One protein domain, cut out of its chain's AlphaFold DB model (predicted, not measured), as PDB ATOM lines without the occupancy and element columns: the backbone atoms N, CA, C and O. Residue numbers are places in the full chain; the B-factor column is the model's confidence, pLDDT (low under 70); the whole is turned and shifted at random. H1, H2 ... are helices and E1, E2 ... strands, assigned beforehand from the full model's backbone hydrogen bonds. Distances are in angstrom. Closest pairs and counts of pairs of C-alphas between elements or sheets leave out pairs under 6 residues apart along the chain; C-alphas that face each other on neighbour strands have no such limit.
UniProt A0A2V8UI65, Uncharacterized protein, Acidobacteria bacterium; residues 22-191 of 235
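This is residues 22 to 191 of the 235 residues of an uncharacterized protein of Acidobacteria bacterium (UniProt A0A2V8UI65). Three antiparallel sheets are stacked, with the strongly twisted sheet E4 to E7 in the middle, the sheet E8 to E11 packed face to face on it, and the smaller sheet E1 to E3 facing it from the other side with fewer contacts. The last strand, E12, packs on E8 and E9, two small helices, H1 and H2, lie at one end of the domain and on none of the sheets, and residues 37 to 42 stick out. The printed part has 170 residues, in the order E1 E2 E3 H1 H2 E4 to E12, and is mostly strand. Each sheet is a meander, its strands neighbours in chain order. The whole is compact, with a radius of gyration of the C-alphas of 16.2 A and spans of 49 by 39 by 26 A.

E4, residues 88 to 96, bends by 60 degrees at residue 92 and forms a hairpin with E5, residues 99 to 106, with N 91 and O 103 2.8 A apart. E6, residues 118 to 122, is antiparallel to E5, with N 102 and O 119 2.9 A apart, and E7, residues 127 to 131, to E6, with N 120 and O 129 3.0 A apart. The facing sheet holds E8, residues 140 to 146, E9, residues 150 to 159, E10, residues 162 to 172, and E11, residues 178 to 181. Its neighbour strands include N 142 and O 154 at 2.9 A, N 153 and O 169 at 2.9 A, and N 170 and O 179 at 2.8 A. The strands of the two sheets stand at 29 degrees; the closest C-alphas of E5 and E8 are those of Thr 105 and Ser 140, 4.3 A. E12, residues 187 to 191, pairs with no named strand; its C-alpha 189 is 5.0 A from C-alpha 143 of E8, their closest pair. The third sheet has E1, residues 29 to 33, E2, residues 46 to 50, and E3, residues 57 to 60, with N 30 and O 49 2.9 A apart and N 48 and O 59 2.9 A apart. The closest C-alphas of E2 and E4 are those of Leu 46 and Ile 90, 6.2 A. H1, residues 66 to 72, and H2, residues 74 to 78, are close but not clearly touching, with C-alphas 70 and 77 closest at 6.0 A; in both, every O i to N i+4 pair is within hydrogen-bond range.

E10 measures 30.8 A from first to last C-alpha, E9 28.9 A, E5 22.5 A and E4 22.1 A. E1 begins at C-alpha 29 (31.143, -32.250, 11.247), and E12 ends at C-alpha 191 (31.995, -19.948, 33.409).

The two C-alphas farthest apart, those of Glu 54 and Tyr 79, are 49.0 A apart. The printed part has no cut; the links E1 to E2 and E5 to E6 are long. Residues 36 to 43, 80 to 83 and 110 to 111 have a pLDDT under 70.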
ATOM      1  N   HIS A  22      31.420 -33.890  17.844       95.88
ATOM      2  CA  HIS A  22      30.496 -33.760  16.721       95.88
ATOM      3  C   HIS A  22      29.712 -32.448  16.792       95.88
ATOM      4  O   HIS A  22      29.313 -32.022  17.877       95.88
ATOM      5  N   PHE A  23      29.503 -31.799  15.645       97.19
ATOM      6  CA  PHE A  23      28.798 -30.519  15.565       97.19
ATOM      7  C   PHE A  23      28.192 -30.262  14.175       97.19
ATOM      8  O   PHE A  23      28.349 -31.051  13.239       97.19
ATOM      9  N   GLY A  24      27.491 -29.136  14.049       96.31
ATOM     10  CA  GLY A  24      26.772 -28.730  12.848       96.31
ATOM     11  C   GLY A  24      25.458 -29.490  12.624       96.31
ATOM     12  O   GLY A  24      25.071 -30.346  13.427       96.31
ATOM     13  N   PRO A  25      24.737 -29.171  11.533       93.88
ATOM     14  CA  PRO A  25      23.472 -29.816  11.196       93.88
ATOM     15  C   PRO A  25      23.625 -31.339  11.124       93.88
ATOM     16  O   PRO A  25      24.488 -31.850  10.416       93.88
ATOM     17  N   GLY A  26      22.809 -32.068  11.889       92.94
ATOM     18  CA  GLY A  26      22.830 -33.534  11.896       92.94
ATOM     19  C   GLY A  26      24.164 -34.160  12.322       92.94
ATOM     20  O   GLY A  26      24.423 -35.296  11.937       92.94
ATOM     21  N   ASN A  27      25.010 -33.448  13.083       93.94
ATOM     22  CA  ASN A  27      26.348 -33.911  13.482       93.94
ATOM     23  C   ASN A  27      27.272 -34.233  12.292       93.94
ATOM     24  O   ASN A  27      28.146 -35.096  12.382       93.94
ATOM     25  N   GLN A  28      27.077 -33.531  11.170       95.38
ATOM     26  CA  GLN A  28      27.843 -33.719   9.938       95.38
ATOM     27  C   GLN A  28      29.355 -33.514  10.131       95.38
ATOM     28  O   GLN A  28      30.156 -34.168   9.453       95.38
ATOM     29  N   PHE A  29      29.749 -32.607  11.028       97.31
ATOM     30  CA  PHE A  29      31.143 -32.250  11.247       97.31
ATOM     31  C   PHE A  29      31.695 -32.892  12.514       97.31
ATOM     32  O   PHE A  29      30.978 -33.119  13.487       97.31
ATOM     33  N   THR A  30      32.991 -33.198  12.510       97.00
ATOM     34  CA  THR A  30      33.697 -33.742  13.676       97.00
ATOM     35  C   THR A  30      35.024 -33.026  13.862       97.00
ATOM     36  O   THR A  30      35.844 -33.040  12.952       97.00
ATOM     37  N   LEU A  31      35.265 -32.444  15.034       96.50
ATOM     38  CA  LEU A  31      36.616 -32.087  15.452       96.50
ATOM     39  C   LEU A  31      37.333 -33.375  15.850       96.50
ATOM     40  O   LEU A  31      36.886 -34.074  16.763       96.50
ATOM     41  N   ALA A  32      38.415 -33.690  15.151       93.81
ATOM     42  CA  ALA A  32      39.208 -34.892  15.344       93.81
ATOM     43  C   ALA A  32      40.686 -34.539  15.503       93.81
ATOM     44  O   ALA A  32      41.122 -33.459  15.109       93.81
ATOM     45  N   GLN A  33      41.439 -35.471  16.071       90.06
ATOM     46  CA  GLN A  33      42.890 -35.422  16.099       90.06
ATOM     47  C   GLN A  33      43.436 -36.160  14.873       90.06
ATOM     48  O   GLN A  33      42.863 -37.167  14.458       90.06
ATOM     49  N   GLU A  34      44.481 -35.617  14.258       83.62
ATOM     50  CA  GLU A  34      45.154 -36.214  13.106       83.62
ATOM     51  C   GLU A  34      45.782 -37.567  13.499       83.62
ATOM     52  O   GLU A  34      46.374 -37.695  14.575       83.62
ATOM     53  N   ASP A  35      45.611 -38.593  12.656       71.12
ATOM     54  CA  ASP A  35      46.178 -39.929  12.890       71.12
ATOM     55  C   ASP A  35      47.701 -39.933  12.625       71.12
ATOM     56  O   ASP A  35      48.184 -39.279  11.701       71.12
ATOM     57  N   GLU A  36      48.450 -40.738  13.391       49.53
ATOM     58  CA  GLU A  36      49.932 -40.801  13.437       49.53
ATOM     59  C   GLU A  36      50.632 -41.109  12.099       49.53
ATOM     60  O   GLU A  36      51.851 -41.011  11.998       49.53
ATOM     61  N   THR A  37      49.897 -41.498  11.056       45.12
ATOM     62  CA  THR A  37      50.479 -41.952   9.785       45.12
ATOM     63  C   THR A  37      50.838 -40.822   8.812       45.12
ATOM     64  O   THR A  37      51.312 -41.120   7.718       45.12
ATOM     65  N   VAL A  38      50.563 -39.552   9.144       49.69
ATOM     66  CA  VAL A  38      50.725 -38.409   8.213       49.69
ATOM     67  C   VAL A  38      51.585 -37.270   8.775       49.69
ATOM     68  O   VAL A  38      52.264 -36.595   8.005       49.69
ATOM     69  N   SER A  39      51.605 -37.070  10.090       43.28
ATOM     70  CA  SER A  39      52.360 -36.010  10.769       43.28
ATOM     71  C   SER A  39      53.540 -36.595  11.549       43.28
ATOM     72  O   SER A  39      53.467 -37.733  12.013       43.28
ATOM     73  N   GLU A  40      54.621 -35.826  11.718       44.88
ATOM     74  CA  GLU A  40      55.731 -36.225  12.591       44.88
ATOM     75  C   GLU A  40      55.204 -36.693  13.965       44.88
ATOM     76  O   GLU A  40      54.248 -36.104  14.482       44.88
ATOM     77  N   PRO A  41      55.798 -37.741  14.567       43.44
ATOM     78  CA  PRO A  41      55.213 -38.512  15.673       43.44
ATOM     79  C   PRO A  41      54.858 -37.724  16.950       43.44
ATOM     80  O   PRO A  41      54.241 -38.287  17.851       43.44
ATOM     81  N   ASN A  42      55.186 -36.429  17.029       46.84
ATOM     82  CA  ASN A  42      55.026 -35.600  18.223       46.84
ATOM     83  C   ASN A  42      54.119 -34.360  18.060       46.84
ATOM     84  O   ASN A  42      53.994 -33.606  19.020       46.84
ATOM     85  N   GLN A  43      53.453 -34.137  16.917       57.44
ATOM     86  CA  GLN A  43      52.508 -33.013  16.752       57.44
ATOM     87  C   GLN A  43      51.159 -33.482  16.199       57.44
ATOM     88  O   GLN A  43      50.847 -33.341  15.018       57.44
ATOM     89  N   LYS A  44      50.329 -34.063  17.067       70.00
ATOM     90  CA  LYS A  44      48.968 -34.469  16.706       70.00
ATOM     91  C   LYS A  44      48.041 -33.252  16.656       70.00
ATOM     92  O   LYS A  44      47.466 -32.875  17.680       70.00
ATOM     93  N   ARG A  45      47.866 -32.664  15.472       84.75
ATOM     94  CA  ARG A  45      47.019 -31.478  15.278       84.75
ATOM     95  C   ARG A  45      45.532 -31.825  15.293       84.75
ATOM     96  O   ARG A  45      45.118 -32.946  15.003       84.75
ATOM     97  N   LEU A  46      44.712 -30.841  15.647       92.19
ATOM     98  CA  LEU A  46      43.260 -30.948  15.547       92.19
ATOM     99  C   LEU A  46      42.772 -30.382  14.217       92.19
ATOM    100  O   LEU A  46      43.241 -29.342  13.758       92.19
ATOM    101  N   LEU A  47      41.777 -31.043  13.632       94.69
ATOM    102  CA  LEU A  47      41.161 -30.637  12.374       94.69
ATOM    103  C   LEU A  47      39.666 -30.951  12.344       94.69
ATOM    104  O   LEU A  47      39.164 -31.787  13.100       94.69
ATOM    105  N   VAL A  48      38.946 -30.301  11.434       97.06
ATOM    106  CA  VAL A  48      37.529 -30.581  11.197       97.06
ATOM    107  C   VAL A  48      37.379 -31.586  10.058       97.06
ATOM    108  O   VAL A  48      37.950 -31.432   8.981       97.06
ATOM    109  N   LEU A  49      36.574 -32.617  10.292       96.44
ATOM    110  CA  LEU A  49      36.146 -33.603   9.306       96.44
ATOM    111  C   LEU A  49      34.710 -33.301   8.866       96.44
ATOM    112  O   LEU A  49      33.842 -33.171   9.724       96.44
ATOM    113  N   ASP A  50      34.444 -33.261   7.561       95.75
ATOM    114  CA  ASP A  50      33.087 -33.273   6.987       95.75
ATOM    115  C   ASP A  50      32.772 -34.685   6.484       95.75
ATOM    116  O   ASP A  50      33.465 -35.215   5.609       95.75
ATOM    117  N   ARG A  51      31.729 -35.295   7.055       89.06
ATOM    118  CA  ARG A  51      31.287 -36.670   6.766       89.06
ATOM    119  C   ARG A  51      30.005 -36.727   5.925       89.06
ATOM    120  O   ARG A  51      29.323 -37.745   5.924       89.06
ATOM    121  N   SER A  52      29.653 -35.649   5.220       88.00
ATOM    122  CA  SER A  52      28.456 -35.608   4.358       88.00
ATOM    123  C   SER A  52      28.536 -36.472   3.098       88.00
ATOM    124  O   SER A  52      27.506 -36.743   2.485       88.00
ATOM    125  N   SER A  53      29.733 -36.897   2.698       85.88
ATOM    126  CA  SER A  53      29.966 -37.756   1.535       85.88
ATOM    127  C   SER A  53      30.713 -39.031   1.916       85.88
ATOM    128  O   SER A  53      31.342 -39.095   2.968       85.88
ATOM    129  N   GLU A  54      30.697 -40.028   1.022       86.19
ATOM    130  CA  GLU A  54      31.481 -41.267   1.170       86.19
ATOM    131  C   GLU A  54      32.975 -40.988   1.394       86.19
ATOM    132  O   GLU A  54      33.641 -41.679   2.164       86.19
ATOM    133  N   GLN A  55      33.498 -39.933   0.761       89.69
ATOM    134  CA  GLN A  55      34.831 -39.410   1.044       89.69
ATOM    135  C   GLN A  55      34.763 -38.368   2.162       89.69
ATOM    136  O   GLN A  55      34.093 -37.342   2.019       89.69
ATOM    137  N   VAL A  56      35.492 -38.611   3.253       92.50
ATOM    138  CA  VAL A  56      35.622 -37.659   4.364       92.50
ATOM    139  C   VAL A  56      36.544 -36.517   3.944       92.50
ATOM    140  O   VAL A  56      37.710 -36.744   3.617       92.50
ATOM    141  N   LYS A  57      36.040 -35.281   3.978       95.06
ATOM    142  CA  LYS A  57      36.853 -34.086   3.705       95.06
ATOM    143  C   LYS A  57      37.498 -33.582   4.989       95.06
ATOM    144  O   LYS A  57      36.879 -33.620   6.050       95.06
ATOM    145  N   ARG A  58      38.737 -33.102   4.877       94.62
ATOM    146  CA  ARG A  58      39.560 -32.615   5.989       94.62
ATOM    147  C   ARG A  58      39.772 -31.112   5.867       94.62
ATOM    148  O   ARG A  58      40.108 -30.627   4.791       94.62
ATOM    149  N   TYR A  59      39.610 -30.410   6.978       96.00
ATOM    150  CA  TYR A  59      39.790 -28.970   7.093       96.00
ATOM    151  C   TYR A  59      40.749 -28.700   8.260       96.00
ATOM    152  O   TYR A  59      40.298 -28.656   9.410       96.00
ATOM    153  N   PRO A  60      42.064 -28.581   8.002       94.69
ATOM    154  CA  PRO A  60      43.023 -28.172   9.023       94.69
ATOM    155  C   PRO A  60      42.857 -26.683   9.350       94.69
ATOM    156  O   PRO A  60      42.370 -25.908   8.520       94.69
ATOM    157  N   LEU A  61      43.277 -26.281  10.551       95.19
ATOM    158  CA  LEU A  61      43.346 -24.866  10.911       95.19
ATOM    159  C   LEU A  61      44.373 -24.154  10.000       95.19
ATOM    160  O   LEU A  61      45.502 -24.645   9.885       95.19
ATOM    161  N   PRO A  62      44.018 -23.025   9.353       93.75
ATOM    162  CA  PRO A  62      44.967 -22.242   8.569       93.75
ATOM    163  C   PRO A  62      46.162 -21.815   9.424       93.75
ATOM    164  O   PRO A  62      45.984 -21.370  10.552       93.75
ATOM    165  N   GLN A  63      47.372 -21.951   8.888       92.75
ATOM    166  CA  GLN A  63      48.585 -21.470   9.547       92.75
ATOM    167  C   GLN A  63      48.921 -20.069   9.036       92.75
ATOM    168  O   GLN A  63      48.794 -19.841   7.828       92.75
ATOM    169  N   PRO A  64      49.371 -19.147   9.905       91.25
ATOM    170  CA  PRO A  64      49.876 -17.867   9.444       91.25
ATOM    171  C   PRO A  64      51.140 -18.075   8.609       91.25
ATOM    172  O   PRO A  64      51.941 -18.980   8.849       91.25
ATOM    173  N   THR A  65      51.339 -17.210   7.627       90.69
ATOM    174  CA  THR A  65      52.618 -17.064   6.937       90.69
ATOM    175  C   THR A  65      53.604 -16.282   7.804       90.69
ATOM    176  O   THR A  65      53.221 -15.530   8.706       90.69
ATOM    177  N   TYR A  66      54.898 -16.404   7.502       88.94
ATOM    178  CA  TYR A  66      55.914 -15.594   8.175       88.94
ATOM    179  C   TYR A  66      55.689 -14.087   7.967       88.94
ATOM    180  O   TYR A  66      55.912 -13.313   8.892       88.94
ATOM    181  N   ASP A  67      55.215 -13.661   6.794       90.25
ATOM    182  CA  ASP A  67      54.956 -12.243   6.510       90.25
ATOM    183  C   ASP A  67      53.779 -11.698   7.334       90.25
ATOM    184  O   ASP A  67      53.853 -10.586   7.867       90.25
ATOM    185  N   GLU A  68      52.712 -12.486   7.501       91.81
ATOM    186  CA  GLU A  68      51.600 -12.151   8.400       91.81
ATOM    187  C   GLU A  68      52.078 -12.059   9.851       91.81
ATOM    188  O   GLU A  68      51.827 -11.058  10.526       91.81
ATOM    189  N   PHE A  69      52.853 -13.046  10.311       91.44
ATOM    190  CA  PHE A  69      53.494 -13.016  11.624       91.44
ATOM    191  C   PHE A  69      54.378 -11.774  11.803       91.44
ATOM    192  O   PHE A  69      54.263 -11.073  12.808       91.44
ATOM    193  N   ALA A  70      55.225 -11.452  10.826       90.12
ATOM    194  CA  ALA A  70      56.138 -10.316  10.882       90.12
ATOM    195  C   ALA A  70      55.406  -8.972  10.917       90.12
ATOM    196  O   ALA A  70      55.843  -8.042  11.598       90.12
ATOM    197  N   THR A  71      54.276  -8.890  10.217       92.19
ATOM    198  CA  THR A  71      53.407  -7.711  10.194       92.19
ATOM    199  C   THR A  71      52.725  -7.502  11.543       92.19
ATOM    200  O   THR A  71      52.684  -6.381  12.050       92.19
ATOM    201  N   VAL A  72      52.211  -8.576  12.146       92.06
ATOM    202  CA  VAL A  72      51.415  -8.513  13.379       92.06
ATOM    203  C   VAL A  72      52.295  -8.483  14.638       92.06
ATOM    204  O   VAL A  72      51.946  -7.837  15.624       92.06
ATOM    205  N   ARG A  73      53.478  -9.111  14.601       90.56
ATOM    206  CA  ARG A  73      54.431  -9.219  15.721       90.56
ATOM    207  C   ARG A  73      55.829  -8.683  15.348       90.56
ATOM    208  O   ARG A  73      56.838  -9.365  15.543       90.56
ATOM    209  N   PRO A  74      55.969  -7.423  14.888       90.38
ATOM    210  CA  PRO A  74      57.240  -6.899  14.366       90.38
ATOM    211  C   PRO A  74      58.363  -6.849  15.414       90.38
ATOM    212  O   PRO A  74      59.545  -6.960  15.087       90.38
ATOM    213  N   ARG A  75      58.013  -6.717  16.702       87.12
ATOM    214  CA  ARG A  75      58.994  -6.779  17.797       87.12
ATOM    215  C   ARG A  75      59.642  -8.160  17.883       87.12
ATOM    216  O   ARG A  75      60.849  -8.236  18.079       87.12
ATOM    217  N   ARG A  76      58.876  -9.235  17.688       84.31
ATOM    218  CA  ARG A  76      59.391 -10.608  17.744       84.31
ATOM    219  C   ARG A  76      60.394 -10.890  16.637       84.31
ATOM    220  O   ARG A  76      61.455 -11.443  16.911       84.31
ATOM    221  N   VAL A  77      60.112 -10.420  15.426       84.94
ATOM    222  CA  VAL A  77      61.051 -10.515  14.302       84.94
ATOM    223  C   VAL A  77      62.359  -9.787  14.608       84.94
ATOM    224  O   VAL A  77      63.435 -10.339  14.396       84.94
ATOM    225  N   LYS A  78      62.282  -8.574  15.171       83.06
ATOM    226  CA  LYS A  78      63.464  -7.759  15.488       83.06
ATOM    227  C   LYS A  78      64.410  -8.412  16.505       83.06
ATOM    228  O   LYS A  78      65.614  -8.187  16.419       83.06
ATOM    229  N   TYR A  79      63.882  -9.163  17.473       74.12
ATOM    230  CA  TYR A  79      64.652  -9.668  18.618       74.12
ATOM    231  C   TYR A  79      65.030 -11.158  18.547       74.12
ATOM    232  O   TYR A  79      65.559 -11.666  19.529       74.12
ATOM    233  N   GLY A  80      64.843 -11.838  17.404       63.28
ATOM    234  CA  GLY A  80      65.515 -13.127  17.152       63.28
ATOM    235  C   GLY A  80      64.639 -14.319  16.760       63.28
ATOM    236  O   GLY A  80      64.942 -15.431  17.168       63.28
ATOM    237  N   MET A  81      63.593 -14.122  15.951       67.69
ATOM    238  CA  MET A  81      62.732 -15.211  15.445       67.69
ATOM    239  C   MET A  81      62.872 -15.431  13.927       67.69
ATOM    240  O   MET A  81      61.882 -15.647  13.229       67.69
ATOM    241  N   SER A  82      64.085 -15.330  13.370       62.91
ATOM    242  CA  SER A  82      64.289 -15.605  11.940       62.91
ATOM    243  C   SER A  82      64.157 -17.104  11.662       62.91
ATOM    244  O   SER A  82      64.958 -17.884  12.173       62.91
ATOM    245  N   GLY A  83      63.188 -17.498  10.835       64.56
ATOM    246  CA  GLY A  83      62.995 -18.900  10.447       64.56
ATOM    247  C   GLY A  83      62.257 -19.760  11.478       64.56
ATOM    248  O   GLY A  83      62.399 -20.977  11.437       64.56
ATOM    249  N   ALA A  84      61.492 -19.151  12.391       72.31
ATOM    250  CA  ALA A  84      60.617 -19.898  13.293       72.31
ATOM    251  C   ALA A  84      59.525 -20.650  12.511       72.31
ATOM    252  O   ALA A  84      58.954 -20.118  11.554       72.31
ATOM    253  N   GLU A  85      59.219 -21.868  12.940       82.88
ATOM    254  CA  GLU A  85      58.111 -22.661  12.427       82.88
ATOM    255  C   GLU A  85      56.784 -22.088  12.938       82.88
ATOM    256  O   GLU A  85      56.612 -21.843  14.135       82.88
ATOM    257  N   MET A  86      55.839 -21.852  12.028       87.38
ATOM    258  CA  MET A  86      54.484 -21.453  12.402       87.38
ATOM    259  C   MET A  86      53.710 -22.701  12.813       87.38
ATOM    260  O   MET A  86      53.479 -23.589  11.988       87.38
ATOM    261  N   ASN A  87      53.321 -22.764  14.083       88.25
ATOM    262  CA  ASN A  87      52.541 -23.866  14.626       88.25
ATOM    263  C   ASN A  87      51.442 -23.329  15.548       88.25
ATOM    264  O   ASN A  87      51.602 -23.226  16.765       88.25
ATOM    265  N   VAL A  88      50.329 -22.951  14.928       92.00
ATOM    266  CA  VAL A  88      49.102 -22.550  15.607       92.00
ATOM    267  C   VAL A  88      48.146 -23.735  15.663       92.00
ATOM    268  O   VAL A  88      47.879 -24.393  14.655       92.00
ATOM    269  N   GLU A  89      47.584 -23.987  16.838       92.88
ATOM    270  CA  GLU A  89      46.688 -25.106  17.102       92.88
ATOM    271  C   GLU A  89      45.324 -24.644  17.631       92.88
ATOM    272  O   GLU A  89      45.158 -23.549  18.172       92.88
ATOM    273  N   ILE A  90      44.326 -25.525  17.512       95.19
ATOM    274  CA  ILE A  90      43.006 -25.340  18.126       95.19
ATOM    275  C   ILE A  90      43.122 -25.619  19.632       95.19
ATOM    276  O   ILE A  90      43.165 -26.775  20.065       95.19
ATOM    277  N   GLY A  91      43.105 -24.558  20.432       93.88
ATOM    278  CA  GLY A  91      43.141 -24.610  21.889       93.88
ATOM    279  C   GLY A  91      41.744 -24.773  22.518       93.88
ATOM    280  O   GLY A  91      40.982 -25.676  22.132       93.88
ATOM    281  N   PRO A  92      41.383 -23.928  23.509       95.75
ATOM    282  CA  PRO A  92      40.064 -23.913  24.138       95.75
ATOM    283  C   PRO A  92      38.948 -23.806  23.109       95.75
ATOM    284  O   PRO A  92      39.061 -23.082  22.125       95.75
ATOM    285  N   ARG A  93      37.858 -24.533  23.342       96.81
ATOM    286  CA  ARG A  93      36.797 -24.721  22.353       96.81
ATOM    287  C   ARG A  93      35.451 -24.959  23.007       96.81
ATOM    288  O   ARG A  93      35.372 -25.531  24.093       96.81
ATOM    289  N   GLN A  94      34.393 -24.568  22.309       97.06
ATOM    290  CA  GLN A  94      33.016 -24.746  22.756       97.06
ATOM    291  C   GLN A  94      32.095 -24.943  21.550       97.06
ATOM    292  O   GLN A  94      32.244 -24.270  20.531       97.06
ATOM    293  N   ILE A  95      31.110 -25.840  21.669       97.50
ATOM    294  CA  ILE A  95      29.993 -25.882  20.721       97.50
ATOM    295  C   ILE A  95      28.923 -24.903  21.199       97.50
ATOM    296  O   ILE A  95      28.385 -25.051  22.297       97.50
ATOM    297  N   ALA A  96      28.605 -23.905  20.379       95.44
ATOM    298  CA  ALA A  96      27.580 -22.911  20.672       95.44
ATOM    299  C   ALA A  96      26.725 -22.667  19.426       95.44
ATOM    300  O   ALA A  96      27.246 -22.363  18.356       95.44
ATOM    301  N   GLY A  97      25.406 -22.840  19.554       92.38
ATOM    302  CA  GLY A  97      24.481 -22.709  18.421       92.38
ATOM    303  C   GLY A  97      24.737 -23.713  17.289       92.38
ATOM    304  O   GLY A  97      24.472 -23.401  16.136       92.38
ATOM    305  N   GLY A  98      25.290 -24.893  17.599       94.00
ATOM    306  CA  GLY A  98      25.673 -25.905  16.603       94.00
ATOM    307  C   GLY A  98      27.024 -25.652  15.921       94.00
ATOM    308  O   GLY A  98      27.459 -26.479  15.126       94.00
ATOM    309  N   THR A  99      27.710 -24.564  16.266       96.19
ATOM    310  CA  THR A  99      28.988 -24.165  15.671       96.19
ATOM    311  C   THR A  99      30.147 -24.459  16.617       96.19
ATOM    312  O   THR A  99      30.049 -24.195  17.816       96.19
ATOM    313  N   LEU A 100      31.259 -24.966  16.076       98.44
ATOM    314  CA  LEU A 100      32.524 -25.080  16.799       98.44
ATOM    315  C   LEU A 100      33.204 -23.713  16.873       98.44
ATOM    316  O   LEU A 100      33.667 -23.209  15.851       98.44
ATOM    317  N   TRP A 101      33.300 -23.164  18.079       98.62
ATOM    318  CA  TRP A 101      34.150 -22.023  18.406       98.62
ATOM    319  C   TRP A 101      35.458 -22.497  19.024       98.62
ATOM    320  O   TRP A 101      35.478 -23.507  19.735       98.62
ATOM    321  N   PHE A 102      36.534 -21.758  18.772       98.50
ATOM    322  CA  PHE A 102      37.866 -22.078  19.266       98.50
ATOM    323  C   PHE A 102      38.724 -20.833  19.478       98.50
ATOM    324  O   PHE A 102      38.545 -19.817  18.809       98.50
ATOM    325  N   GLY A 103      39.668 -20.926  20.407       98.19
ATOM    326  CA  GLY A 103      40.810 -20.030  20.507       98.19
ATOM    327  C   GLY A 103      42.051 -20.679  19.907       98.19
ATOM    328  O   GLY A 103      42.201 -21.901  19.958       98.19
ATOM    329  N   GLU A 104      42.928 -19.867  19.340       97.12
ATOM    330  CA  GLU A 104      44.227 -20.303  18.849       97.12
ATOM    331  C   GLU A 104      45.230 -20.368  20.001       97.12
ATOM    332  O   GLU A 104      45.251 -19.510  20.888       97.12
ATOM    333  N   THR A 105      46.056 -21.407  19.995       93.62
ATOM    334  CA  THR A 105      47.166 -21.576  20.931       93.62
ATOM    335  C   THR A 105      48.438 -21.874  20.158       93.62
ATOM    336  O   THR A 105      48.397 -22.495  19.100       93.62
ATOM    337  N   PHE A 106      49.569 -21.429  20.681       90.75
ATOM    338  CA  PHE A 106      50.884 -21.675  20.109       90.75
ATOM    339  C   PHE A 106      51.939 -21.624  21.212       90.75
ATOM    340  O   PHE A 106      51.781 -20.960  22.239       90.75
ATOM    341  N   TYR A 107      53.037 -22.332  20.992       83.06
ATOM    342  CA  TYR A 107      54.221 -22.218  21.830       83.06
ATOM    343  C   TYR A 107      55.092 -21.071  21.316       83.06
ATOM    344  O   TYR A 107      55.266 -20.949  20.110       83.06
ATOM    345  N   ASP A 108      55.620 -20.222  22.201       78.00
ATOM    346  CA  ASP A 108      56.459 -19.067  21.843       78.00
ATOM    347  C   ASP A 108      57.873 -19.232  22.433       78.00
ATOM    348  O   ASP A 108      58.367 -18.379  23.182       78.00
ATOM    349  N   GLY A 109      58.494 -20.375  22.122       71.75
ATOM    350  CA  GLY A 109      59.846 -20.780  22.525       71.75
ATOM    351  C   GLY A 109      60.587 -21.496  21.387       71.75
ATOM    352  O   GLY A 109      60.157 -21.429  20.241       71.75
ATOM    353  N   GLU A 110      61.728 -22.127  21.679       65.62
ATOM    354  CA  GLU A 110      62.705 -22.545  20.657       65.62
ATOM    355  C   GLU A 110      62.092 -23.197  19.401       65.62
ATOM    356  O   GLU A 110      61.497 -24.271  19.449       65.62
ATOM    357  N   GLY A 111      62.268 -22.522  18.259       65.81
ATOM    358  CA  GLY A 111      61.938 -23.037  16.931       65.81
ATOM    359  C   GLY A 111      60.476 -22.917  16.491       65.81
ATOM    360  O   GLY A 111      60.240 -23.037  15.294       65.81
ATOM    361  N   MET A 112      59.519 -22.620  17.379       73.88
ATOM    362  CA  MET A 112      58.084 -22.537  17.050       73.88
ATOM    363  C   MET A 112      57.449 -21.224  17.522       73.88
ATOM    364  O   MET A 112      57.849 -20.644  18.530       73.88
ATOM    365  N   THR A 113      56.452 -20.735  16.784       86.56
ATOM    366  CA  THR A 113      55.650 -19.567  17.178       86.56
ATOM    367  C   THR A 113      54.309 -19.520  16.455       86.56
ATOM    368  O   THR A 113      53.964 -20.400  15.668       86.56
ATOM    369  N   GLY A 114      53.543 -18.472  16.728       89.75
ATOM    370  CA  GLY A 114      52.252 -18.239  16.113       89.75
ATOM    371  C   GLY A 114      51.792 -16.796  16.242       89.75
ATOM    372  O   GLY A 114      52.496 -15.918  16.757       89.75
ATOM    373  N   VAL A 115      50.582 -16.575  15.746       93.38
ATOM    374  CA  VAL A 115      49.821 -15.343  15.920       93.38
ATOM    375  C   VAL A 115      48.551 -15.722  16.657       93.38
ATOM    376  O   VAL A 115      47.929 -16.725  16.325       93.38
ATOM    377  N   GLY A 116      48.204 -14.952  17.682       95.31
ATOM    378  CA  GLY A 116      46.978 -15.193  18.422       95.31
ATOM    379  C   GLY A 116      45.734 -14.882  17.602       95.31
ATOM    380  O   GLY A 116      45.691 -13.953  16.788       95.31
ATOM    381  N   GLY A 117      44.687 -15.633  17.894       97.50
ATOM    382  CA  GLY A 117      43.404 -15.506  17.240       97.50
ATOM    383  C   GLY A 117      42.353 -16.356  17.925       97.50
ATOM    384  O   GLY A 117      42.600 -17.098  18.879       97.50
ATOM    385  N   PHE A 118      41.127 -16.200  17.469       98.56
ATOM    386  CA  PHE A 118      40.002 -17.025  17.874       98.56
ATOM    387  C   PHE A 118      38.970 -16.992  16.763       98.56
ATOM    388  O   PHE A 118      38.982 -16.115  15.903       98.56
ATOM    389  N   GLY A 119      38.042 -17.929  16.762       98.31
ATOM    390  CA  GLY A 119      37.108 -17.997  15.664       98.31
ATOM    391  C   GLY A 119      36.126 -19.128  15.777       98.31
ATOM    392  O   GLY A 119      35.904 -19.705  16.843       98.31
ATOM    393  N   TYR A 120      35.538 -19.440  14.634       98.56
ATOM    394  CA  TYR A 120      34.643 -20.569  14.498       98.56
ATOM    395  C   TYR A 120      34.790 -21.252  13.145       98.56
ATOM    396  O   TYR A 120      35.303 -20.678  12.183       98.56
ATOM    397  N   PHE A 121      34.330 -22.496  13.065       98.44
ATOM    398  CA  PHE A 121      34.178 -23.183  11.789       98.44
ATOM    399  C   PHE A 121      32.807 -22.861  11.187       98.44
ATOM    400  O   PHE A 121      31.776 -23.274  11.720       98.44
ATOM    401  N   ASP A 122      32.787 -22.125  10.079       97.25
ATOM    402  CA  ASP A 122      31.573 -21.840   9.321       97.25
ATOM    403  C   ASP A 122      31.134 -23.110   8.584       97.25
ATOM    404  O   ASP A 122      31.760 -23.540   7.616       97.25
ATOM    405  N   THR A 123      30.053 -23.733   9.054       95.81
ATOM    406  CA  THR A 123      29.547 -24.992   8.491       95.81
ATOM    407  C   THR A 123      28.912 -24.826   7.112       95.81
ATOM    408  O   THR A 123      28.841 -25.797   6.359       95.81
ATOM    409  N   ALA A 124      28.435 -23.625   6.769       94.50
ATOM    410  CA  ALA A 124      27.831 -23.360   5.466       94.50
ATOM    411  C   ALA A 124      28.920 -23.194   4.401       94.50
ATOM    412  O   ALA A 124      28.867 -23.820   3.338       94.50
ATOM    413  N   GLU A 125      29.945 -22.406   4.721       96.00
ATOM    414  CA  GLU A 125      31.070 -22.137   3.825       96.00
ATOM    415  C   GLU A 125      32.183 -23.192   3.902       96.00
ATOM    416  O   GLU A 125      33.052 -23.230   3.033       96.00
ATOM    417  N   ARG A 126      32.142 -24.067   4.914       96.12
ATOM    418  CA  ARG A 126      33.141 -25.108   5.208       96.12
ATOM    419  C   ARG A 126      34.553 -24.544   5.355       96.12
ATOM    420  O   ARG A 126      35.501 -25.050   4.753       96.12
ATOM    421  N   LYS A 127      34.691 -23.481   6.143       97.38
ATOM    422  CA  LYS A 127      35.983 -22.834   6.389       97.38
ATOM    423  C   LYS A 127      36.069 -22.251   7.791       97.38
ATOM    424  O   LYS A 127      35.059 -21.904   8.398       97.38
ATOM    425  N   PHE A 128      37.289 -22.095   8.281       98.31
ATOM    426  CA  PHE A 128      37.536 -21.348   9.506       98.31
ATOM    427  C   PHE A 128      37.345 -19.846   9.258       98.31
ATOM    428  O   PHE A 128      37.831 -19.294   8.269       98.31
ATOM    429  N   ARG A 129      36.619 -19.191  10.161       97.69
ATOM    430  CA  ARG A 129      36.511 -17.737  10.281       97.69
ATOM    431  C   ARG A 129      37.318 -17.337  11.512       97.69
ATOM    432  O   ARG A 129      36.898 -17.651  12.621       97.69
ATOM    433  N   VAL A 130      38.472 -16.707  11.300       97.69
ATOM    434  CA  VAL A 130      39.416 -16.317  12.361       97.69
ATOM    435  C   VAL A 130      39.394 -14.802  12.545       97.69
ATOM    436  O   VAL A 130      39.435 -14.048  11.574       97.69
ATOM    437  N   TYR A 131      39.331 -14.381  13.802       97.62
ATOM    438  CA  TYR A 131      39.482 -13.016  14.273       97.62
ATOM    439  C   TYR A 131      40.835 -12.880  14.976       97.62
ATOM    440  O   TYR A 131      41.110 -13.595  15.940       97.62
ATOM    441  N   SER A 132      41.641 -11.915  14.534       96.12
ATOM    442  CA  SER A 132      42.971 -11.631  15.097       96.12
ATOM    443  C   SER A 132      43.122 -10.138  15.417       96.12
ATOM    444  O   SER A 132      43.897  -9.433  14.767       96.12
ATOM    445  N   PRO A 133      42.337  -9.606  16.372       96.12
ATOM    446  CA  PRO A 133      42.481  -8.225  16.823       96.12
ATOM    447  C   PRO A 133      43.892  -7.978  17.406       96.12
ATOM    448  O   PRO A 133      44.506  -8.901  17.944       96.12
ATOM    449  N   PRO A 134      44.443  -6.753  17.351       95.31
ATOM    450  CA  PRO A 134      45.805  -6.490  17.825       95.31
ATOM    451  C   PRO A 134      46.066  -6.916  19.280       95.31
ATOM    452  O   PRO A 134      47.184  -7.280  19.631       95.31
ATOM    453  N   GLU A 135      45.039  -6.905  20.131       96.19
ATOM    454  CA  GLU A 135      45.120  -7.262  21.548       96.19
ATOM    455  C   GLU A 135      45.458  -8.737  21.801       96.19
ATOM    456  O   GLU A 135      45.954  -9.045  22.886       96.19
ATOM    457  N   ILE A 136      45.199  -9.635  20.839       96.12
ATOM    458  CA  ILE A 136      45.471 -11.076  20.966       96.12
ATOM    459  C   ILE A 136      46.759 -11.509  20.256       96.12
ATOM    460  O   ILE A 136      47.265 -12.581  20.545       96.12
ATOM    461  N   ALA A 137      47.326 -10.673  19.384       94.62
ATOM    462  CA  ALA A 137      48.452 -10.998  18.502       94.62
ATOM    463  C   ALA A 137      49.598 -11.794  19.159       94.62
ATOM    464  O   ALA A 137      50.085 -12.766  18.586       94.62
ATOM    465  N   ASP A 138      50.020 -11.378  20.355       92.44
ATOM    466  CA  ASP A 138      51.140 -11.962  21.101       92.44
ATOM    467  C   ASP A 138      50.747 -13.121  22.037       92.44
ATOM    468  O   ASP A 138      51.605 -13.647  22.747       92.44
ATOM    469  N   TRP A 139      49.475 -13.517  22.063       95.00
ATOM    470  CA  TRP A 139      48.910 -14.349  23.120       95.00
ATOM    471  C   TRP A 139      48.196 -15.589  22.585       95.00
ATOM    472  O   TRP A 139      47.441 -15.530  21.618       95.00
ATOM    473  N   SER A 140      48.374 -16.704  23.288       96.06
ATOM    474  CA  SER A 140      47.520 -17.883  23.160       96.06
ATOM    475  C   SER A 140      46.233 -17.703  23.957       96.06
ATOM    476  O   SER A 140      46.217 -17.038  24.997       96.06
ATOM    477  N   VAL A 141      45.155 -18.342  23.510       97.81
ATOM    478  CA  VAL A 141      43.914 -18.458  24.281       97.81
ATOM    479  C   VAL A 141      44.010 -19.669  25.202       97.81
ATOM    480  O   VAL A 141      44.170 -20.791  24.733       97.81
ATOM    481  N   THR A 142      43.842 -19.469  26.509       96.75
ATOM    482  CA  THR A 142      43.893 -20.550  27.517       96.75
ATOM    483  C   THR A 142      42.529 -20.935  28.075       96.75
ATOM    484  O   THR A 142      42.353 -22.039  28.585       96.75
ATOM    485  N   ALA A 143      41.528 -20.067  27.930       97.69
ATOM    486  CA  ALA A 143      40.141 -20.384  28.239       97.69
ATOM    487  C   ALA A 143      39.184 -19.598  27.344       97.69
ATOM    488  O   ALA A 143      39.477 -18.475  26.939       97.69
ATOM    489  N   MET A 144      38.015 -20.179  27.079       98.38
ATOM    490  CA  MET A 144      36.964 -19.563  26.279       98.38
ATOM    491  C   MET A 144      35.599 -19.783  26.933       98.38
ATOM    492  O   MET A 144      35.328 -20.864  27.457       98.38
ATOM    493  N   LEU A 145      34.738 -18.770  26.857       98.50
ATOM    494  CA  LEU A 145      33.302 -18.896  27.093       98.50
ATOM    495  C   LEU A 145      32.550 -18.184  25.968       98.50
ATOM    496  O   LEU A 145      32.672 -16.971  25.804       98.50
ATOM    497  N   VAL A 146      31.751 -18.935  25.214       98.44
ATOM    498  CA  VAL A 146      30.897 -18.390  24.153       98.44
ATOM    499  C   VAL A 146      29.494 -18.155  24.693       98.44
ATOM    500  O   VAL A 146      28.836 -19.084  25.168       98.44
ATOM    501  N   GLU A 147      29.030 -16.916  24.572       97.38
ATOM    502  CA  GLU A 147      27.698 -16.450  24.950       97.38
ATOM    503  C   GLU A 147      26.930 -15.964  23.703       97.38
ATOM    504  O   GLU A 147      27.511 -15.817  22.620       97.38
ATOM    505  N   PRO A 148      25.604 -15.741  23.788       95.94
ATOM    506  CA  PRO A 148      24.813 -15.311  22.633       95.94
ATOM    507  C   PRO A 148      25.306 -14.015  21.973       95.94
ATOM    508  O   PRO A 148      25.326 -13.931  20.749       95.94
ATOM    509  N   ASP A 149      25.734 -13.035  22.766       96.62
ATOM    510  CA  ASP A 149      26.148 -11.698  22.320       96.62
ATOM    511  C   ASP A 149      27.670 -11.492  22.342       96.62
ATOM    512  O   ASP A 149      28.176 -10.539  21.749       96.62
ATOM    513  N   SER A 150      28.411 -12.366  23.021       97.50
ATOM    514  CA  SER A 150      29.829 -12.150  23.287       97.50
ATOM    515  C   SER A 150      30.648 -13.434  23.366       97.50
ATOM    516  O   SER A 150      30.117 -14.534  23.523       97.50
ATOM    517  N   VAL A 151      31.962 -13.294  23.228       98.50
ATOM    518  CA  VAL A 151      32.941 -14.355  23.479       98.50
ATOM    519  C   VAL A 151      33.963 -13.831  24.473       98.50
ATOM    520  O   VAL A 151      34.560 -12.777  24.259       98.50
ATOM    521  N   TRP A 152      34.167 -14.568  25.557       98.56
ATOM    522  CA  TRP A 152      35.202 -14.284  26.541       98.56
ATOM    523  C   TRP A 152      36.415 -15.161  26.287       98.56
ATOM    524  O   TRP A 152      36.265 -16.365  26.074       98.56
ATOM    525  N   LEU A 153      37.601 -14.563  26.336       98.62
ATOM    526  CA  LEU A 153      38.875 -15.224  26.058       98.62
ATOM    527  C   LEU A 153      39.861 -14.886  27.171       98.62
ATOM    528  O   LEU A 153      40.136 -13.712  27.409       98.62
ATOM    529  N   ALA A 154      40.404 -15.896  27.839       98.06
ATOM    530  CA  ALA A 154      41.581 -15.718  28.678       98.06
ATOM    531  C   ALA A 154      42.833 -15.848  27.822       98.06
ATOM    532  O   ALA A 154      42.923 -16.768  27.007       98.06
ATOM    533  N   LEU A 155      43.781 -14.944  28.029       97.62
ATOM    534  CA  LEU A 155      45.019 -14.890  27.275       97.62
ATOM    535  C   LEU A 155      46.199 -15.294  28.149       97.62
ATOM    536  O   LEU A 155      46.297 -14.856  29.296       97.62
ATOM    537  N   ALA A 156      47.135 -16.047  27.584       95.12
ATOM    538  CA  ALA A 156      48.438 -16.264  28.188       95.12
ATOM    539  C   ALA A 156      49.524 -16.410  27.127       95.12
ATOM    540  O   ALA A 156      49.268 -16.723  25.966       95.12
ATOM    541  N   GLN A 157      50.755 -16.169  27.544       89.12
ATOM    542  CA  GLN A 157      51.935 -16.475  26.764       89.12
ATOM    543  C   GLN A 157      52.621 -17.690  27.374       89.12
ATOM    544  O   GLN A 157      52.777 -17.752  28.593       89.12
ATOM    545  N   HIS A 158      53.069 -18.612  26.527       81.50
ATOM    546  CA  HIS A 158      53.832 -19.792  26.921       81.50
ATOM    547  C   HIS A 158      55.244 -19.686  26.351       81.50
ATOM    548  O   HIS A 158      55.450 -19.902  25.158       81.50
ATOM    549  N   GLY A 159      56.200 -19.293  27.194       76.12
ATOM    550  CA  GLY A 159      57.614 -19.220  26.841       76.12
ATOM    551  C   GLY A 159      58.432 -20.303  27.537       76.12
ATOM    552  O   GLY A 159      57.989 -20.920  28.504       76.12
ATOM    553  N   GLU A 160      59.663 -20.478  27.067       71.69
ATOM    554  CA  GLU A 160      60.641 -21.439  27.600       71.69
ATOM    555  C   GLU A 160      60.875 -21.281  29.117       71.69
ATOM    556  O   GLU A 160      60.978 -22.258  29.852       71.69
ATOM    557  N   TRP A 161      60.891 -20.035  29.598       75.75
ATOM    558  CA  TRP A 161      61.248 -19.689  30.979       75.75
ATOM    559  C   TRP A 161      60.042 -19.438  31.887       75.75
ATOM    560  O   TRP A 161      60.198 -18.978  33.019       75.75
ATOM    561  N   GLY A 162      58.832 -19.713  31.398       79.94
ATOM    562  CA  GLY A 162      57.600 -19.536  32.154       79.94
ATOM    563  C   GLY A 162      56.440 -19.030  31.309       79.94
ATOM    564  O   GLY A 162      56.588 -18.632  30.152       79.94
ATOM    565  N   SER A 163      55.260 -19.043  31.920       87.25
ATOM    566  CA  SER A 163      54.040 -18.507  31.321       87.25
ATOM    567  C   SER A 163      53.610 -17.218  32.019       87.25
ATOM    568  O   SER A 163      53.894 -17.023  33.200       87.25
ATOM    569  N   SER A 164      52.931 -16.330  31.294       90.38
ATOM    570  CA  SER A 164      52.384 -15.089  31.855       90.38
ATOM    571  C   SER A 164      50.975 -14.810  31.336       90.38
ATOM    572  O   SER A 164      50.657 -15.147  30.196       90.38
ATOM    573  N   GLY A 165      50.117 -14.218  32.173       93.31
ATOM    574  CA  GLY A 165      48.759 -13.836  31.791       93.31
ATOM    575  C   GLY A 165      48.736 -12.595  30.893       93.31
ATOM    576  O   GLY A 165      49.373 -11.583  31.186       93.31
ATOM    577  N   GLY A 166      47.968 -12.669  29.807       94.38
ATOM    578  CA  GLY A 166      47.770 -11.592  28.832       94.38
ATOM    579  C   GLY A 166      46.518 -10.746  29.068       94.38
ATOM    580  O   GLY A 166      46.294  -9.766  28.347       94.38
ATOM    581  N   GLY A 167      45.707 -11.101  30.065       95.88
ATOM    582  CA  GLY A 167      44.423 -10.473  30.372       95.88
ATOM    583  C   GLY A 167      43.212 -11.305  29.951       95.88
ATOM    584  O   GLY A 167      43.317 -12.456  29.529       95.88
ATOM    585  N   LEU A 168      42.038 -10.691  30.080       97.44
ATOM    586  CA  LEU A 168      40.755 -11.231  29.641       97.44
ATOM    587  C   LEU A 168      40.210 -10.344  28.519       97.44
ATOM    588  O   LEU A 168      40.127  -9.130  28.689       97.44
ATOM    589  N   LEU A 169      39.814 -10.924  27.391       98.06
ATOM    590  CA  LEU A 169      39.118 -10.206  26.327       98.06
ATOM    591  C   LEU A 169      37.626 -10.528  26.350       98.06
ATOM    592  O   LEU A 169      37.240 -11.682  26.531       98.06
ATOM    593  N   ARG A 170      36.801  -9.512  26.092       97.94
ATOM    594  CA  ARG A 170      35.402  -9.657  25.686       97.94
ATOM    595  C   ARG A 170      35.272  -9.211  24.236       97.94
ATOM    596  O   ARG A 170      35.422  -8.029  23.944       97.94
ATOM    597  N   PHE A 171      34.957 -10.140  23.350       98.50
ATOM    598  CA  PHE A 171      34.580  -9.854  21.974       98.50
ATOM    599  C   PHE A 171      33.062  -9.719  21.871       98.50
ATOM    600  O   PHE A 171      32.331 -10.610  22.301       98.50
ATOM    601  N   ASP A 172      32.585  -8.617  21.311       98.19
ATOM    602  CA  ASP A 172      31.176  -8.389  21.013       98.19
ATOM    603  C   ASP A 172      30.838  -8.956  19.631       98.19
ATOM    604  O   ASP A 172      31.380  -8.517  18.620       98.19
ATOM    605  N   ARG A 173      29.935  -9.935  19.570       95.81
ATOM    606  CA  ARG A 173      29.647 -10.677  18.333       95.81
ATOM    607  C   ARG A 173      28.864  -9.864  17.302       95.81
ATOM    608  O   ARG A 173      28.834 -10.252  16.141       95.81
ATOM    609  N   GLY A 174      28.190  -8.793  17.723       96.50
ATOM    610  CA  GLY A 174      27.398  -7.948  16.828       96.50
ATOM    611  C   GLY A 174      28.216  -6.822  16.204       96.50
ATOM    612  O   GLY A 174      28.008  -6.474  15.046       96.50
ATOM    613  N   THR A 175      29.137  -6.246  16.973       97.38
ATOM    614  CA  THR A 175      29.964  -5.104  16.548       97.38
ATOM    615  C   THR A 175      31.400  -5.475  16.201       97.38
ATOM    616  O   THR A 175      32.138  -4.622  15.716       97.38
ATOM    617  N   GLU A 176      31.797  -6.715  16.486       96.62
ATOM    618  CA  GLU A 176      33.157  -7.244  16.349       96.62
ATOM    619  C   GLU A 176      34.216  -6.449  17.132       96.62
ATOM    620  O   GLU A 176      35.409  -6.480  16.828       96.62
ATOM    621  N   LYS A 177      33.787  -5.725  18.174       97.19
ATOM    622  CA  LYS A 177      34.677  -4.951  19.044       97.19
ATOM    623  C   LYS A 177      35.227  -5.804  20.173       97.19
ATOM    624  O   LYS A 177      34.528  -6.649  20.728       97.19
ATOM    625  N   VAL A 178      36.460  -5.507  20.564       97.81
ATOM    626  CA  VAL A 178      37.142  -6.141  21.692       97.81
ATOM    627  C   VAL A 178      37.271  -5.151  22.842       97.81
ATOM    628  O   VAL A 178      37.680  -4.009  22.655       97.81
ATOM    629  N   GLU A 179      36.939  -5.604  24.046       96.81
ATOM    630  CA  GLU A 179      37.277  -4.941  25.301       96.81
ATOM    631  C   GLU A 179      38.296  -5.802  26.050       96.81
ATOM    632  O   GLU A 179      38.039  -6.975  26.326       96.81
ATOM    633  N   LYS A 180      39.451  -5.221  26.387       96.31
ATOM    634  CA  LYS A 180      40.470  -5.870  27.215       96.31
ATOM    635  C   LYS A 180      40.286  -5.494  28.681       96.31
ATOM    636  O   LYS A 180      40.165  -4.318  29.017       96.31
ATOM    637  N   LEU A 181      40.327  -6.498  29.548       94.94
ATOM    638  CA  LEU A 181      40.351  -6.356  30.994       94.94
ATOM    639  C   LEU A 181      41.658  -6.909  31.552       94.94
ATOM    640  O   LEU A 181      42.140  -7.968  31.144       94.94
ATOM    641  N   GLU A 182      42.211  -6.189  32.520       93.25
ATOM    642  CA  GLU A 182      43.435  -6.589  33.201       93.25
ATOM    643  C   GLU A 182      43.186  -7.816  34.081       93.25
ATOM    644  O   GLU A 182      42.414  -7.769  35.037       93.25
ATOM    645  N   LEU A 183      43.881  -8.907  33.764       92.75
ATOM    646  CA  LEU A 183      43.947 -10.133  34.550       92.75
ATOM    647  C   LEU A 183      45.367 -10.684  34.410       92.75
ATOM    648  O   LEU A 183      45.755 -11.132  33.336       92.75
ATOM    649  N   ARG A 184      46.152 -10.593  35.486       88.81
ATOM    650  CA  ARG A 184      47.562 -11.025  35.489       88.81
ATOM    651  C   ARG A 184      47.727 -12.538  35.584       88.81
ATOM    652  O   ARG A 184      48.737 -13.063  35.132       88.81
ATOM    653  N   ASP A 185      46.753 -13.194  36.201       93.00
ATOM    654  CA  ASP A 185      46.769 -14.632  36.439       93.00
ATOM    655  C   ASP A 185      46.465 -15.388  35.142       93.00
ATOM    656  O   ASP A 185      45.694 -14.913  34.301       93.00
ATOM    657  N   ILE A 186      47.015 -16.589  34.997       94.94
ATOM    658  CA  ILE A 186      46.692 -17.461  33.869       94.94
ATOM    659  C   ILE A 186      45.354 -18.127  34.165       94.94
ATOM    660  O   ILE A 186      45.223 -18.910  35.104       94.94
ATOM    661  N   ALA A 187      44.342 -17.822  33.357       96.38
ATOM    662  CA  ALA A 187      43.024 -18.424  33.503       96.38
ATOM    663  C   ALA A 187      42.877 -19.696  32.657       96.38
ATOM    664  O   ALA A 187      43.057 -19.669  31.442       96.38
ATOM    665  N   GLY A 188      42.492 -20.800  33.300       95.25
ATOM    666  CA  GLY A 188      42.285 -22.101  32.649       95.25
ATOM    667  C   GLY A 188      40.819 -22.430  32.357       95.25
ATOM    668  O   GLY A 188      40.521 -23.338  31.584       95.25
ATOM    669  N   LYS A 189      39.869 -21.705  32.964       96.56
ATOM    670  CA  LYS A 189      38.433 -21.896  32.717       96.56
ATOM    671  C   LYS A 189      37.641 -20.626  32.991       96.56
ATOM    672  O   LYS A 189      37.937 -19.910  33.942       96.56
ATOM    673  N   ILE A 190      36.597 -20.398  32.197       98.12
ATOM    674  CA  ILE A 190      35.631 -19.309  32.372       98.12
ATOM    675  C   ILE A 190      34.232 -19.930  32.393       98.12
ATOM    676  O   ILE A 190      33.926 -20.802  31.582       98.12
ATOM    677  N   ALA A 191      33.381 -19.504  33.321       97.62
ATOM    678  CA  ALA A 191      31.995 -19.948  33.409       97.62
ATOM    679  C   ALA A 191      31.067 -18.801  33.820       97.62
ATOM    680  O   ALA A 191      31.412 -17.986  34.674       97.62
TER     681      ALA A 191